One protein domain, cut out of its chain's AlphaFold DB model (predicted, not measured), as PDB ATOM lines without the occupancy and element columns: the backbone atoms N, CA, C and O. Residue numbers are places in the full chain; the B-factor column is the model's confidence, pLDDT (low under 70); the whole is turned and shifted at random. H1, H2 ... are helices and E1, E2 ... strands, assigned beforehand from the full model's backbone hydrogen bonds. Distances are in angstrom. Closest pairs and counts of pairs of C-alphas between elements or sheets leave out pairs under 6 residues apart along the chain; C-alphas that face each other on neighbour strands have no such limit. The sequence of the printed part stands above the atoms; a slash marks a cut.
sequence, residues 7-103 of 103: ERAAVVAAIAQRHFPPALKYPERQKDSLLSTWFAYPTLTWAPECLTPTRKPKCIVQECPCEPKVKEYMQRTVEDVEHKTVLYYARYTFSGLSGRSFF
ATOM      1  N   GLU A   7     -35.286  36.589 -32.188       92.31
ATOM      2  CA  GLU A   7     -33.889  36.741 -31.791       92.31
ATOM      3  C   GLU A   7     -33.163  35.398 -31.640       92.31
ATOM      4  O   GLU A   7     -32.023  35.250 -32.083       92.31
ATOM      5  N   ARG A   8     -33.836  34.386 -31.079       93.19
ATOM      6  CA  ARG A   8     -33.264  33.048 -30.898       93.19
ATOM      7  C   ARG A   8     -33.066  32.375 -32.246       93.19
ATOM      8  O   ARG A   8     -31.981  31.866 -32.519       93.19
ATOM      9  N   ALA A   9     -34.098  32.400 -33.087       92.75
ATOM     10  CA  ALA A   9     -34.049  31.801 -34.414       92.75
ATOM     11  C   ALA A   9     -32.935  32.429 -35.269       92.75
ATOM     12  O   ALA A   9     -32.164  31.707 -35.903       92.75
ATOM     13  N   ALA A  10     -32.794  33.758 -35.227       92.31
ATOM     14  CA  ALA A  10     -31.762  34.476 -35.966       92.31
ATOM     15  C   ALA A  10     -30.344  34.087 -35.515       92.31
ATOM     16  O   ALA A  10     -29.516  33.733 -36.356       92.31
ATOM     17  N   VAL A  11     -30.073  34.102 -34.203       92.00
ATOM     18  CA  VAL A  11     -28.748  33.764 -33.650       92.00
ATOM     19  C   VAL A  11     -28.387  32.305 -33.930       92.00
ATOM     20  O   VAL A  11     -27.299  32.030 -34.432       92.00
ATOM     21  N   VAL A  12     -29.307  31.365 -33.696       91.81
ATOM     22  CA  VAL A  12     -29.069  29.936 -33.971       91.81
ATOM     23  C   VAL A  12     -28.784  29.697 -35.457       91.81
ATOM     24  O   VAL A  12     -27.848  28.967 -35.791       91.81
ATOM     25  N   ALA A  13     -29.534  30.344 -36.355       91.75
ATOM     26  CA  ALA A  13     -29.293  30.253 -37.790       91.75
ATOM     27  C   ALA A  13     -27.924  30.831 -38.186       91.75
ATOM     28  O   ALA A  13     -27.208  30.210 -38.975       91.75
ATOM     29  N   ALA A  14     -27.525  31.974 -37.618       91.19
ATOM     30  CA  ALA A  14     -26.221  32.583 -37.884       91.19
ATOM     31  C   ALA A  14     -25.057  31.677 -37.444       91.19
ATOM     32  O   ALA A  14     -24.101  31.495 -38.202       91.19
ATOM     33  N   ILE A  15     -25.174  31.037 -36.273       91.25
ATOM     34  CA  ILE A  15     -24.193  30.058 -35.777       91.25
ATOM     35  C   ILE A  15     -24.123  28.837 -36.703       91.25
ATOM     36  O   ILE A  15     -23.032  28.410 -37.087       91.25
ATOM     37  N   ALA A  16     -25.276  28.277 -37.081       90.06
ATOM     38  CA  ALA A  16     -25.343  27.093 -37.934       90.06
ATOM     39  C   ALA A  16     -24.739  27.338 -39.325       90.06
ATOM     40  O   ALA A  16     -24.023  26.481 -39.844       90.06
ATOM     41  N   GLN A  17     -24.995  28.518 -39.895       88.38
ATOM     42  CA  GLN A  17     -24.535  28.918 -41.226       88.38
ATOM     43  C   GLN A  17     -23.104  29.472 -41.243       88.38
ATOM     44  O   GLN A  17     -22.610  29.791 -42.318       88.38
ATOM     45  N   ARG A  18     -22.433  29.591 -40.085       86.62
ATOM     46  CA  ARG A  18     -21.110  30.234 -39.966       86.62
ATOM     47  C   ARG A  18     -21.078  31.625 -40.607       86.62
ATOM     48  O   ARG A  18     -20.142  31.967 -41.322       86.62
ATOM     49  N   HIS A  19     -22.125  32.413 -40.360       82.50
ATOM     50  CA  HIS A  19     -22.249  33.759 -40.913       82.50
ATOM     51  C   HIS A  19     -21.265  34.716 -40.223       82.50
ATOM     52  O   HIS A  19     -21.612  35.401 -39.262       82.50
ATOM     53  N   PHE A  20     -20.028  34.748 -40.722       84.75
ATOM     54  CA  PHE A  20     -19.015  35.726 -40.351       84.75
ATOM     55  C   PHE A  20     -18.267  36.227 -41.597       84.75
ATOM     56  O   PHE A  20     -17.838  35.399 -42.404       84.75
ATOM     57  N   PRO A  21     -18.063  37.546 -41.757       87.62
ATOM     58  CA  PRO A  21     -18.520  38.627 -40.878       87.62
ATOM     59  C   PRO A  21     -20.056  38.768 -40.861       87.62
ATOM     60  O   PRO A  21     -20.727  38.352 -41.809       87.62
ATOM     61  N   PRO A  22     -20.640  39.323 -39.783       89.31
ATOM     62  CA  PRO A  22     -22.066  39.623 -39.745       89.31
ATOM     63  C   PRO A  22     -22.410  40.639 -40.841       89.31
ATOM     64  O   PRO A  22     -21.697  41.621 -41.037       89.31
ATOM     65  N   ALA A  23     -23.513  40.404 -41.548       89.44
ATOM     66  CA  ALA A  23     -23.951  41.242 -42.658       89.44
ATOM     67  C   ALA A  23     -25.386  41.733 -42.444       89.44
ATOM     68  O   ALA A  23     -26.219  41.022 -41.874       89.44
ATOM     69  N   LEU A  24     -25.669  42.941 -42.936       90.81
ATOM     70  CA  LEU A  24     -27.015  43.504 -42.942       90.81
ATOM     71  C   LEU A  24     -27.918  42.708 -43.885       90.81
ATOM     72  O   LEU A  24     -27.627  42.537 -45.072       90.81
ATOM     73  N   LYS A  25     -29.044  42.249 -43.348       90.50
ATOM     74  CA  LYS A  25     -30.131  41.631 -44.097       90.50
ATOM     75  C   LYS A  25     -31.221  42.662 -44.316       90.50
ATOM     76  O   LYS A  25     -31.916  43.064 -43.384       90.50
ATOM     77  N   TYR A  26     -31.348  43.040 -45.572       89.62
ATOM     78  CA  TYR A  26     -32.323  43.988 -46.076       89.62
ATOM     79  C   TYR A  26     -33.628  43.260 -46.432       89.62
ATOM     80  O   TYR A  26     -33.556  42.249 -47.144       89.62
ATOM     81  N   PRO A  27     -34.797  43.706 -45.941       87.56
ATOM     82  CA  PRO A  27     -36.072  43.050 -46.234       87.56
ATOM     83  C   PRO A  27     -36.384  42.993 -47.732       87.56
ATOM     84  O   PRO A  27     -36.841  41.966 -48.224       87.56
ATOM     85  N   GLU A  28     -36.037  44.040 -48.478       85.94
ATOM     86  CA  GLU A  28     -36.240  44.144 -49.924       85.94
ATOM     87  C   GLU A  28     -35.389  43.158 -50.743       85.94
ATOM     88  O   GLU A  28     -35.688  42.885 -51.903       85.94
ATOM     89  N   ARG A  29     -34.336  42.581 -50.148       86.81
ATOM     90  CA  ARG A  29     -33.486  41.570 -50.801       86.81
ATOM     91  C   ARG A  29     -33.972  40.136 -50.579       86.81
ATOM     92  O   ARG A  29     -33.376  39.207 -51.126       86.81
ATOM     93  N   GLN A  30     -35.011  39.923 -49.768       81.44
ATOM     94  CA  GLN A  30     -35.575  38.591 -49.568       81.44
ATOM     95  C   GLN A  30     -36.430  38.189 -50.771       81.44
ATOM     96  O   GLN A  30     -37.346  38.914 -51.170       81.44
ATOM     97  N   LYS A  31     -36.140  37.005 -51.326       73.31
ATOM     98  CA  LYS A  31     -36.998  36.366 -52.330       73.31
ATOM     99  C   LYS A  31     -38.374  36.112 -51.707       73.31
ATOM    100  O   LYS A  31     -38.447  35.702 -50.552       73.31
ATOM    101  N   ASP A  32     -39.427  36.398 -52.466       76.56
ATOM    102  CA  ASP A  32     -40.831  36.194 -52.075       76.56
ATOM    103  C   ASP A  32     -41.322  37.073 -50.905       76.56
ATOM    104  O   ASP A  32     -42.273  36.734 -50.199       76.56
ATOM    105  N   SER A  33     -40.695  38.236 -50.703       76.62
ATOM    106  CA  SER A  33     -41.136  39.227 -49.718       76.62
ATOM    107  C   SER A  33     -42.379  39.991 -50.194       76.62
ATOM    108  O   SER A  33     -42.457  40.467 -51.326       76.62
ATOM    109  N   LEU A  34     -43.373  40.142 -49.310       84.62
ATOM    110  CA  LEU A  34     -44.507  41.038 -49.556       84.62
ATOM    111  C   LEU A  34     -44.006  42.489 -49.567       84.62
ATOM    112  O   LEU A  34     -43.183  42.847 -48.727       84.62
ATOM    113  N   LEU A  35     -44.561  43.357 -50.419       83.06
ATOM    114  CA  LEU A  35     -44.191  44.785 -50.451       83.06
ATOM    115  C   LEU A  35     -44.299  45.464 -49.076       83.06
ATOM    116  O   LEU A  35     -43.486  46.314 -48.731       83.06
ATOM    117  N   SER A  36     -45.263  45.051 -48.249       84.50
ATOM    118  CA  SER A  36     -45.415  45.557 -46.880       84.50
ATOM    119  C   SER A  36     -44.209  45.261 -45.983       84.50
ATOM    120  O   SER A  36     -43.942  46.013 -45.051       84.50
ATOM    121  N   THR A  37     -43.458  44.194 -46.263       82.19
ATOM    122  CA  THR A  37     -42.266  43.817 -45.491       82.19
ATOM    123  C   THR A  37     -41.035  44.638 -45.856       82.19
ATOM    124  O   THR A  37     -40.109  44.698 -45.055       82.19
ATOM    125  N   TRP A  38     -41.029  45.333 -47.000       82.88
ATOM    126  CA  TRP A  38     -39.911  46.191 -47.410       82.88
ATOM    127  C   TRP A  38     -39.754  47.425 -46.521       82.88
ATOM    128  O   TRP A  38     -38.658  47.952 -46.388       82.88
ATOM    129  N   PHE A  39     -40.835  47.850 -45.865       82.88
ATOM    130  CA  PHE A  39     -40.812  48.942 -44.889       82.88
ATOM    131  C   PHE A  39     -40.300  48.508 -43.507       82.88
ATOM    132  O   PHE A  39     -40.235  49.327 -42.591       82.88
ATOM    133  N   ALA A  40     -39.968  47.225 -43.322       87.44
ATOM    134  CA  ALA A  40     -39.328  46.770 -42.099       87.44
ATOM    135  C   ALA A  40     -37.882  47.276 -42.022       87.44
ATOM    136  O   ALA A  40     -37.241  47.587 -43.024       87.44
ATOM    137  N   TYR A  41     -37.341  47.325 -40.809       90.94
ATOM    138  CA  TYR A  41     -35.945  47.694 -40.625       90.94
ATOM    139  C   TYR A  41     -35.009  46.553 -41.044       90.94
ATOM    140  O   TYR A  41     -35.313  45.380 -40.785       90.94
ATOM    141  N   PRO A  42     -33.844  46.869 -41.636       92.75
ATOM    142  CA  PRO A  42     -32.797  45.890 -41.866       92.75
ATOM    143  C   PRO A  42     -32.350  45.255 -40.556       92.75
ATOM    144  O   PRO A  42     -32.397  45.856 -39.482       92.75
ATOM    145  N   THR A  43     -31.912  44.006 -40.656       93.88
ATOM    146  CA  THR A  43     -31.544  43.199 -39.496       93.88
ATOM    147  C   THR A  43     -30.074  42.813 -39.547       93.88
ATOM    148  O   THR A  43     -29.535  42.528 -40.615       93.88
ATOM    149  N   LEU A  44     -29.418  42.780 -38.392       94.44
ATOM    150  CA  LEU A  44     -28.054  42.290 -38.234       94.44
ATOM    151  C   LEU A  44     -28.031  41.273 -37.098       94.44
ATOM    152  O   LEU A  44     -28.580  41.514 -36.027       94.44
ATOM    153  N   THR A  45     -27.401  40.126 -37.320       94.94
ATOM    154  CA  THR A  45     -27.235  39.111 -36.275       94.94
ATOM    155  C   THR A  45     -25.775  39.046 -35.863       94.94
ATOM    156  O   THR A  45     -24.915  38.754 -36.690       94.94
ATOM    157  N   TRP A  46     -25.506  39.294 -34.585       92.50
ATOM    158  CA  TRP A  46     -24.198  39.119 -33.969       92.50
ATOM    159  C   TRP A  46     -24.133  37.753 -33.279       92.50
ATOM    160  O   TRP A  46     -24.907  37.472 -32.365       92.50
ATOM    161  N   ALA A  47     -23.229  36.899 -33.759       91.31
ATOM    162  CA  ALA A  47     -23.040  35.539 -33.260       91.31
ATOM    163  C   ALA A  47     -21.566  35.102 -33.405       91.31
ATOM    164  O   ALA A  47     -21.237  34.316 -34.299       91.31
ATOM    165  N   PRO A  48     -20.638  35.633 -32.587       84.81
ATOM    166  CA  PRO A  48     -19.202  35.359 -32.709       84.81
ATOM    167  C   PRO A  48     -18.843  33.884 -32.460       84.81
ATOM    168  O   PRO A  48     -17.792  33.410 -32.888       84.81
ATOM    169  N   GLU A  49     -19.733  33.117 -31.833       87.25
ATOM    170  CA  GLU A  49     -19.582  31.682 -31.561       87.25
ATOM    171  C   GLU A  49     -19.434  30.882 -32.848       87.25
ATOM    172  O   GLU A  49     -18.830  29.810 -32.845       87.25
ATOM    173  N   CYS A  50     -19.942  31.415 -33.960       86.62
ATOM    174  CA  CYS A  50     -19.838  30.802 -35.274       86.62
ATOM    175  C   CYS A  50     -18.380  30.621 -35.752       86.62
ATOM    176  O   CYS A  50     -18.113  29.723 -36.552       86.62
ATOM    177  N   LEU A  51     -17.442  31.412 -35.210       84.56
ATOM    178  CA  LEU A  51     -16.001  31.308 -35.460       84.56
ATOM    179  C   LEU A  51     -15.317  30.215 -34.634       84.56
ATOM    180  O   LEU A  51     -14.195  29.812 -34.935       84.56
ATOM    181  N   THR A  52     -15.961  29.736 -33.569       84.50
ATOM    182  CA  THR A  52     -15.374  28.708 -32.709       84.50
ATOM    183  C   THR A  52     -15.608  27.314 -33.303       84.50
ATOM    184  O   THR A  52     -16.721  27.017 -33.749       84.50
ATOM    185  N   PRO A  53     -14.614  26.403 -33.273       83.81
ATOM    186  CA  PRO A  53     -14.797  25.034 -33.764       83.81
ATOM    187  C   PRO A  53     -15.941  24.292 -33.063       83.81
ATOM    188  O   PRO A  53     -16.672  23.531 -33.690       83.81
ATOM    189  N   THR A  54     -16.120  24.553 -31.767       84.81
ATOM    190  CA  THR A  54     -17.161  23.952 -30.929       84.81
ATOM    191  C   THR A  54     -18.523  24.633 -31.065       84.81
ATOM    192  O   THR A  54     -19.496  24.108 -30.527       84.81
ATOM    193  N   ARG A  55     -18.616  25.773 -31.769       85.75
ATOM    194  CA  ARG A  55     -19.812  26.640 -31.840       85.75
ATOM    195  C   ARG A  55     -20.330  27.066 -30.465       85.75
ATOM    196  O   ARG A  55     -21.524  27.300 -30.282       85.75
ATOM    197  N   LYS A  56     -19.426  27.128 -29.489       84.81
ATOM    198  CA  LYS A  56     -19.711  27.512 -28.110       84.81
ATOM    199  C   LYS A  56     -19.120  28.895 -27.847       84.81
ATOM    200  O   LYS A  56     -18.033  29.190 -28.346       84.81
ATOM    201  N   PRO A  57     -19.788  29.733 -27.046       85.50
ATOM    202  CA  PRO A  57     -19.220  31.007 -26.626       85.50
ATOM    203  C   PRO A  57     -17.919  30.803 -25.854       85.50
ATOM    204  O   PRO A  57     -17.734  29.807 -25.153       85.50
ATOM    205  N   LYS A  58     -17.012  31.772 -25.982       83.94
ATOM    206  CA  LYS A  58     -15.806  31.885 -25.157       83.94
ATOM    207  C   LYS A  58     -15.973  33.049 -24.195       83.94
ATOM    208  O   LYS A  58     -16.636  34.032 -24.517       83.94
ATOM    209  N   CYS A  59     -15.395  32.929 -23.007       82.00
ATOM    210  CA  CYS A  59     -15.388  34.038 -22.065       82.00
ATOM    211  C   CYS A  59     -14.542  35.195 -22.611       82.00
ATOM    212  O   CYS A  59     -13.494  34.968 -23.211       82.00
ATOM    213  N   ILE A  60     -14.984  36.428 -22.362       80.75
ATOM    214  CA  ILE A  60     -14.229  37.644 -22.701       80.75
ATOM    215  C   ILE A  60     -12.985  37.835 -21.823       80.75
ATOM    216  O   ILE A  60     -12.073  38.567 -22.195       80.75
ATOM    217  N   VAL A  61     -12.951  37.198 -20.648       80.88
ATOM    218  CA  VAL A  61     -11.780  37.206 -19.771       80.88
ATOM    219  C   VAL A  61     -10.731  36.294 -20.396       80.88
ATOM    220  O   VAL A  61     -10.985  35.100 -20.578       80.88
ATOM    221  N   GLN A  62      -9.572  36.867 -20.725       78.50
ATOM    222  CA  GLN A  62      -8.448  36.126 -21.287       78.50
ATOM    223  C   GLN A  62      -8.120  34.918 -20.404       78.50
ATOM    224  O   GLN A  62      -8.101  35.023 -19.181       78.50
ATOM    225  N   GLU A  63      -7.931  33.767 -21.049       78.88
ATOM    226  CA  GLU A  63      -7.556  32.503 -20.402       78.88
ATOM    227  C   GLU A  63      -8.554  31.965 -19.356       78.88
ATOM    228  O   GLU A  63      -8.238  31.018 -18.638       78.88
ATOM    229  N   CYS A  64      -9.794  32.479 -19.285       80.25
ATOM    230  CA  CYS A  64     -10.807  31.860 -18.426       80.25
ATOM    231  C   CYS A  64     -11.175  30.466 -18.961       80.25
ATOM    232  O   CYS A  64     -11.662  30.367 -20.091       80.25
ATOM    233  N   PRO A  65     -11.068  29.398 -18.149       78.81
ATOM    234  CA  PRO A  65     -11.495  28.055 -18.544       78.81
ATOM    235  C   PRO A  65     -13.024  27.893 -18.519       78.81
ATOM    236  O   PRO A  65     -13.553  26.822 -18.809       78.81
ATOM    237  N   CYS A  66     -13.748  28.937 -18.117       83.38
ATOM    238  CA  CYS A  66     -15.189  28.911 -17.984       83.38
ATOM    239  C   CYS A  66     -15.888  28.791 -19.346       83.38
ATOM    240  O   CYS A  66     -15.520  29.459 -20.309       83.38
ATOM    241  N   GLU A  67     -16.955  27.990 -19.391       83.88
ATOM    242  CA  GLU A  67     -17.849  27.888 -20.545       83.88
ATOM    243  C   GLU A  67     -19.078  28.788 -20.309       83.88
ATOM    244  O   GLU A  67     -19.919  28.462 -19.461       83.88
ATOM    245  N   PRO A  68     -19.184  29.947 -20.991       87.44
ATOM    246  CA  PRO A  68     -20.322  30.839 -20.840       87.44
ATOM    247  C   PRO A  68     -21.617  30.153 -21.274       87.44
ATOM    248  O   PRO A  68     -21.659  29.413 -22.256       87.44
ATOM    249  N   LYS A  69     -22.702  30.435 -20.562       87.75
ATOM    250  CA  LYS A  69     -24.041  29.954 -20.899       87.75
ATOM    251  C   LYS A  69     -24.880  31.108 -21.414       87.75
ATOM    252  O   LYS A  69     -24.765  32.229 -20.920       87.75
ATOM    253  N   VAL A  70     -25.735  30.836 -22.398       89.25
ATOM    254  CA  VAL A  70     -26.716  31.823 -22.864       89.25
ATOM    255  C   VAL A  70     -27.665  32.125 -21.707       89.25
ATOM    256  O   VAL A  70     -28.357  31.232 -21.218       89.25
ATOM    257  N   LYS A  71     -27.697  33.384 -21.272       89.62
ATOM    258  CA  LYS A  71     -28.678  33.898 -20.314       89.62
ATOM    259  C   LYS A  71     -29.983  34.229 -21.025       89.62
ATOM    260  O   LYS A  71     -31.051  33.850 -20.562       89.62
ATOM    261  N   GLU A  72     -29.888  34.941 -22.143       91.94
ATOM    262  CA  GLU A  72     -31.035  35.337 -22.956       91.94
ATOM    263  C   GLU A  72     -30.600  35.679 -24.380       91.94
ATOM    264  O   GLU A  72     -29.462  36.083 -24.613       91.94
ATOM    265  N   TYR A  73     -31.528  35.549 -25.320       93.94
ATOM    266  CA  TYR A  73     -31.399  36.152 -26.639       93.94
ATOM    267  C   TYR A  73     -32.023  37.543 -26.587       93.94
ATOM    268  O   TYR A  73     -33.045  37.745 -25.930       93.94
ATOM    269  N   MET A  74     -31.393  38.491 -27.261       94.69
ATOM    270  CA  MET A  74     -31.729  39.902 -27.221       94.69
ATOM    271  C   MET A  74     -32.025  40.424 -28.618       94.69
ATOM    272  O   MET A  74     -31.352  40.078 -29.588       94.69
ATOM    273  N   GLN A  75     -32.992  41.331 -28.669       94.50
ATOM    274  CA  GLN A  75     -33.257  42.198 -29.803       94.50
ATOM    275  C   GLN A  75     -33.061  43.646 -29.351       94.50
ATOM    276  O   GLN A  75     -33.563  44.045 -28.297       94.50
ATOM    277  N   ARG A  76     -32.340  44.446 -30.135       94.19
ATOM    278  CA  ARG A  76     -32.234  45.898 -29.939       94.19
ATOM    279  C   ARG A  76     -32.368  46.620 -31.267       94.19
ATOM    280  O   ARG A  76     -31.833  46.152 -32.261       94.19
ATOM    281  N   THR A  77     -33.029  47.769 -31.268       94.19
ATOM    282  CA  THR A  77     -32.984  48.688 -32.407       94.19
ATOM    283  C   THR A  77     -31.830  49.656 -32.188       94.19
ATOM    284  O   THR A  77     -31.746  50.285 -31.135       94.19
ATOM    285  N   VAL A  78     -30.927  49.732 -33.157       92.44
ATOM    286  CA  VAL A  78     -29.853  50.722 -33.227       92.44
ATOM    287  C   VAL A  78     -30.313  51.805 -34.188       92.44
ATOM    288  O   VAL A  78     -30.727  51.488 -35.302       92.44
ATOM    289  N   GLU A  79     -30.278  53.055 -33.740       92.50
ATOM    290  CA  GLU A  79     -30.650  54.217 -34.543       92.50
ATOM    291  C   GLU A  79     -29.399  55.037 -34.862       92.50
ATOM    292  O   GLU A  79     -28.582  55.301 -33.981       92.50
ATOM    293  N   ASP A  80     -29.277  55.421 -36.123       87.38
ATOM    294  CA  ASP A  80     -28.310  56.357 -36.681       87.38
ATOM    295  C   ASP A  80     -29.089  57.431 -37.465       87.38
ATOM    296  O   ASP A  80     -30.293  57.280 -37.694       87.38
ATOM    297  N   VAL A  81     -28.428  58.516 -37.877       86.81
ATOM    298  CA  VAL A  81     -29.056  59.733 -38.430       86.81
ATOM    299  C   VAL A  81     -30.058  59.435 -39.554       86.81
ATOM    300  O   VAL A  81     -31.115  60.057 -39.610       86.81
ATOM    301  N   GLU A  82     -29.774  58.450 -40.407       84.50
ATOM    302  CA  GLU A  82     -30.628  58.077 -41.547       84.50
ATOM    303  C   GLU A  82     -30.987  56.586 -41.571       84.50
ATOM    304  O   GLU A  82     -31.470  56.061 -42.576       84.50
ATOM    305  N   HIS A  83     -30.731  55.860 -40.480       83.25
ATOM    306  CA  HIS A  83     -30.810  54.407 -40.507       83.25
ATOM    307  C   HIS A  83     -31.248  53.814 -39.174       83.25
ATOM    308  O   HIS A  83     -30.726  54.156 -38.119       83.25
ATOM    309  N   LYS A  84     -32.171  52.851 -39.223       93.06
ATOM    310  CA  LYS A  84     -32.493  52.003 -38.073       93.06
ATOM    311  C   LYS A  84     -32.191  50.555 -38.419       93.06
ATOM    312  O   LYS A  84     -32.687  50.050 -39.421       93.06
ATOM    313  N   THR A  85     -31.419  49.878 -37.575       94.31
ATOM    314  CA  THR A  85     -31.118  48.447 -37.710       94.31
ATOM    315  C   THR A  85     -31.647  47.685 -36.508       94.31
ATOM    316  O   THR A  85     -31.441  48.089 -35.366       94.31
ATOM    317  N   VAL A  86     -32.256  46.527 -36.735       95.44
ATOM    318  CA  VAL A  86     -32.564  45.579 -35.661       95.44
ATOM    319  C   VAL A  86     -31.388  44.622 -35.472       95.44
ATOM    320  O   VAL A  86     -31.075  43.819 -36.348       95.44
ATOM    321  N   LEU A  87     -30.748  44.694 -34.312       95.31
ATOM    322  CA  LEU A  87     -29.653  43.833 -33.891       95.31
ATOM    323  C   LEU A  87     -30.178  42.648 -33.068       95.31
ATOM    324  O   LEU A  87     -30.827  42.846 -32.038       95.31
ATOM    325  N   TYR A  88     -29.828  41.431 -33.478       95.56
ATOM    326  CA  TYR A  88     -30.053  40.193 -32.729       95.56
ATOM    327  C   TYR A  88     -28.733  39.656 -32.178       95.56
ATOM    328  O   TYR A  88     -27.775  39.515 -32.935       95.56
ATOM    329  N   TYR A  89     -28.675  39.329 -30.889       94.00
ATOM    330  CA  TYR A  89     -27.476  38.774 -30.248       94.00
ATOM    331  C   TYR A  89     -27.840  37.957 -29.006       94.00
ATOM    332  O   TYR A  89     -28.963  38.036 -28.508       94.00
ATOM    333  N   ALA A  90     -26.908  37.162 -28.492       92.81
ATOM    334  CA  ALA A  90     -27.075  36.449 -27.230       92.81
ATOM    335  C   ALA A  90     -26.323  37.162 -26.100       92.81
ATOM    336  O   ALA A  90     -25.219  37.657 -26.286       92.81
ATOM    337  N   ARG A  91     -26.926  37.215 -24.911       91.12
ATOM    338  CA  ARG A  91     -26.276  37.663 -23.677       91.12
ATOM    339  C   ARG A  91     -25.826  36.444 -22.887       91.12
ATOM    340  O   ARG A  91     -26.625  35.537 -22.645       91.12
ATOM    341  N   TYR A  92     -24.584  36.454 -22.420       89.12
ATOM    342  CA  TYR A  92     -23.958  35.324 -21.736       89.12
ATOM    343  C   TYR A  92     -23.750  35.565 -20.243       89.12
ATOM    344  O   TYR A  92     -23.565  36.699 -19.801       89.12
ATOM    345  N   THR A  93     -23.745  34.483 -19.465       85.94
ATOM    346  CA  THR A  93     -23.310  34.433 -18.061       85.94
ATOM    347  C   THR A  93     -22.211  33.397 -17.879       85.94
ATOM    348  O   THR A  93     -22.164  32.397 -18.590       85.94
ATOM    349  N   PHE A  94     -21.331  33.608 -16.904       77.94
ATOM    350  CA  PHE A  94     -20.294  32.645 -16.538       77.94
ATOM    351  C   PHE A  94     -20.193  32.510 -15.014       77.94
ATOM    352  O   PHE A  94     -20.588  33.402 -14.268       77.94
ATOM    353  N   SER A  95     -19.692  31.363 -14.554       65.81
ATOM    354  CA  SER A  95     -19.630  30.989 -13.135       65.81
ATOM    355  C   SER A  95     -18.468  31.625 -12.362       65.81
ATOM    356  O   SER A  95     -18.528  31.691 -11.142       65.81
ATOM    357  N   GLY A  96     -17.419  32.083 -13.053       57.06
ATOM    358  CA  GLY A  96     -16.152  32.497 -12.431       57.06
ATOM    359  C   GLY A  96     -16.144  33.873 -11.753       57.06
ATOM    360  O   GLY A  96     -15.294  34.117 -10.906       57.06
ATOM    361  N   LEU A  97     -17.076  34.774 -12.087       57.06
ATOM    362  CA  LEU A  97     -17.225  36.079 -11.430       57.06
ATOM    363  C   LEU A  97     -18.715  36.332 -11.209       57.06
ATOM    364  O   LEU A  97     -19.463  36.573 -12.159       57.06
ATOM    365  N   SER A  98     -19.145  36.250  -9.953       50.94
ATOM    366  CA  SER A  98     -20.533  36.406  -9.512       50.94
ATOM    367  C   SER A  98     -21.247  37.578 -10.207       50.94
ATOM    368  O   SER A  98     -20.976  38.744  -9.924       50.94
ATOM    369  N   GLY A  99     -22.177  37.261 -11.114       56.78
ATOM    370  CA  GLY A  99     -23.197  38.190 -11.615       56.78
ATOM    371  C   GLY A  99     -22.865  39.019 -12.860       56.78
ATOM    372  O   GLY A  99     -23.730  39.776 -13.302       56.78
ATOM    373  N   ARG A 100     -21.678  38.895 -13.469       64.25
ATOM    374  CA  ARG A 100     -21.352  39.662 -14.689       64.25
ATOM    375  C   ARG A 100     -21.878  38.968 -15.952       64.25
ATOM    376  O   ARG A 100     -21.734  37.759 -16.119       64.25
ATOM    377  N   SER A 101     -22.491  39.747 -16.845       64.69
ATOM    378  CA  SER A 101     -22.946  39.299 -18.168       64.69
ATOM    379  C   SER A 101     -22.250  40.074 -19.277       64.69
ATOM    380  O   SER A 101     -21.998  41.266 -19.101       64.69
ATOM    381  N   PHE A 102     -22.003  39.426 -20.411       72.75
ATOM    382  CA  PHE A 102     -21.406  40.050 -21.596       72.75
ATOM    383  C   PHE A 102     -22.192  39.712 -22.873       72.75
ATOM    384  O   PHE A 102     -23.135  38.912 -22.821       72.75
ATOM    385  N   PHE A 103     -21.828  40.371 -23.974       70.31
ATOM    386  CA  PHE A 103     -22.449  40.286 -25.301       70.31
ATOM    387  C   PHE A 103     -21.485  39.683 -26.323       70.31
ATOM    388  O   PHE A 103     -20.263  39.880 -26.133       70.31
TER     389      PHE A 103
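Overview. This is residues 7 to 103 of the 103 residues of an uncharacterized protein of Phytophthora parasitica (UniProt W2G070). A long, narrow hairpin of E2 and E3, with short E1 beside E3, makes a small sheet; helix H1 crosses one face, giving two layers, a helix layer on a sheet. Links with no named element reach out towards both ends of the long axis, with H2 at one end and residues 60 to 64 towards the other. The printed part has 97 residues, in order H1, H2, E1, H3, E2, E3; the sheet order E1, E3, E2 is mixed, and the class is mixed, helices and strands, with 45 residues in named elements, under half. It is elongated, 48 by 28 by 19 A, and only just loose, close to compact, with a radius of gyration of the C-alphas of 15.5 A.

Arrangement. H1, residues 7 to 16, is on the sheet at a height of 5.5 A; across the strands, it stands at 78 degrees on the local plane to E3, residues 83 to 93. Its closest C-alphas to E3 are Glu 7 and Tyr 88, 5.2 A. H1 touches H3, residues 48 to 51, closest at the C-alphas of Ile 15 and Cys 50, 4.4 A. H2, residues 35 to 39, is apart from H1. E1, residues 43 to 45, is parallel to E3, with N 44 and O 86 at 2.8 A. E2, residues 69 to 80, is antiparallel to E3 in a hairpin, with N 78 and O 85 at 2.8 A; E2 bends by 58 degrees at residue 72. Every O i to N i+4 pair is within hydrogen-bond range in H1; H2 has 0 of 1, with 1 of 2 O i to N i+3 pairs, and H3 is too short for an O i to N i+4 pair.

Along the chain. H1, residues 7 to 16, 14.3 A long, begins at C-alpha 7 (-33.889, 36.741, -31.791). H2, 35 to 39, spans 7.7 A, E1, 43 to 45, 6.8 A, and H3, 48 to 51, 5.9 A. E2, 69 to 80, spans 31.1 A and E3, 83 to 93, 31.0 A, ending at C-alpha 93 (-23.310, 34.433, -18.061).

Size, cuts and confidence. The C-alphas farthest apart, of Leu 35 and Glu 63, are 48.9 A apart. The printed part has no cut; its long links join H1 to H2 and H3 to E2. Residues 95 to 101 are under pLDDT 70.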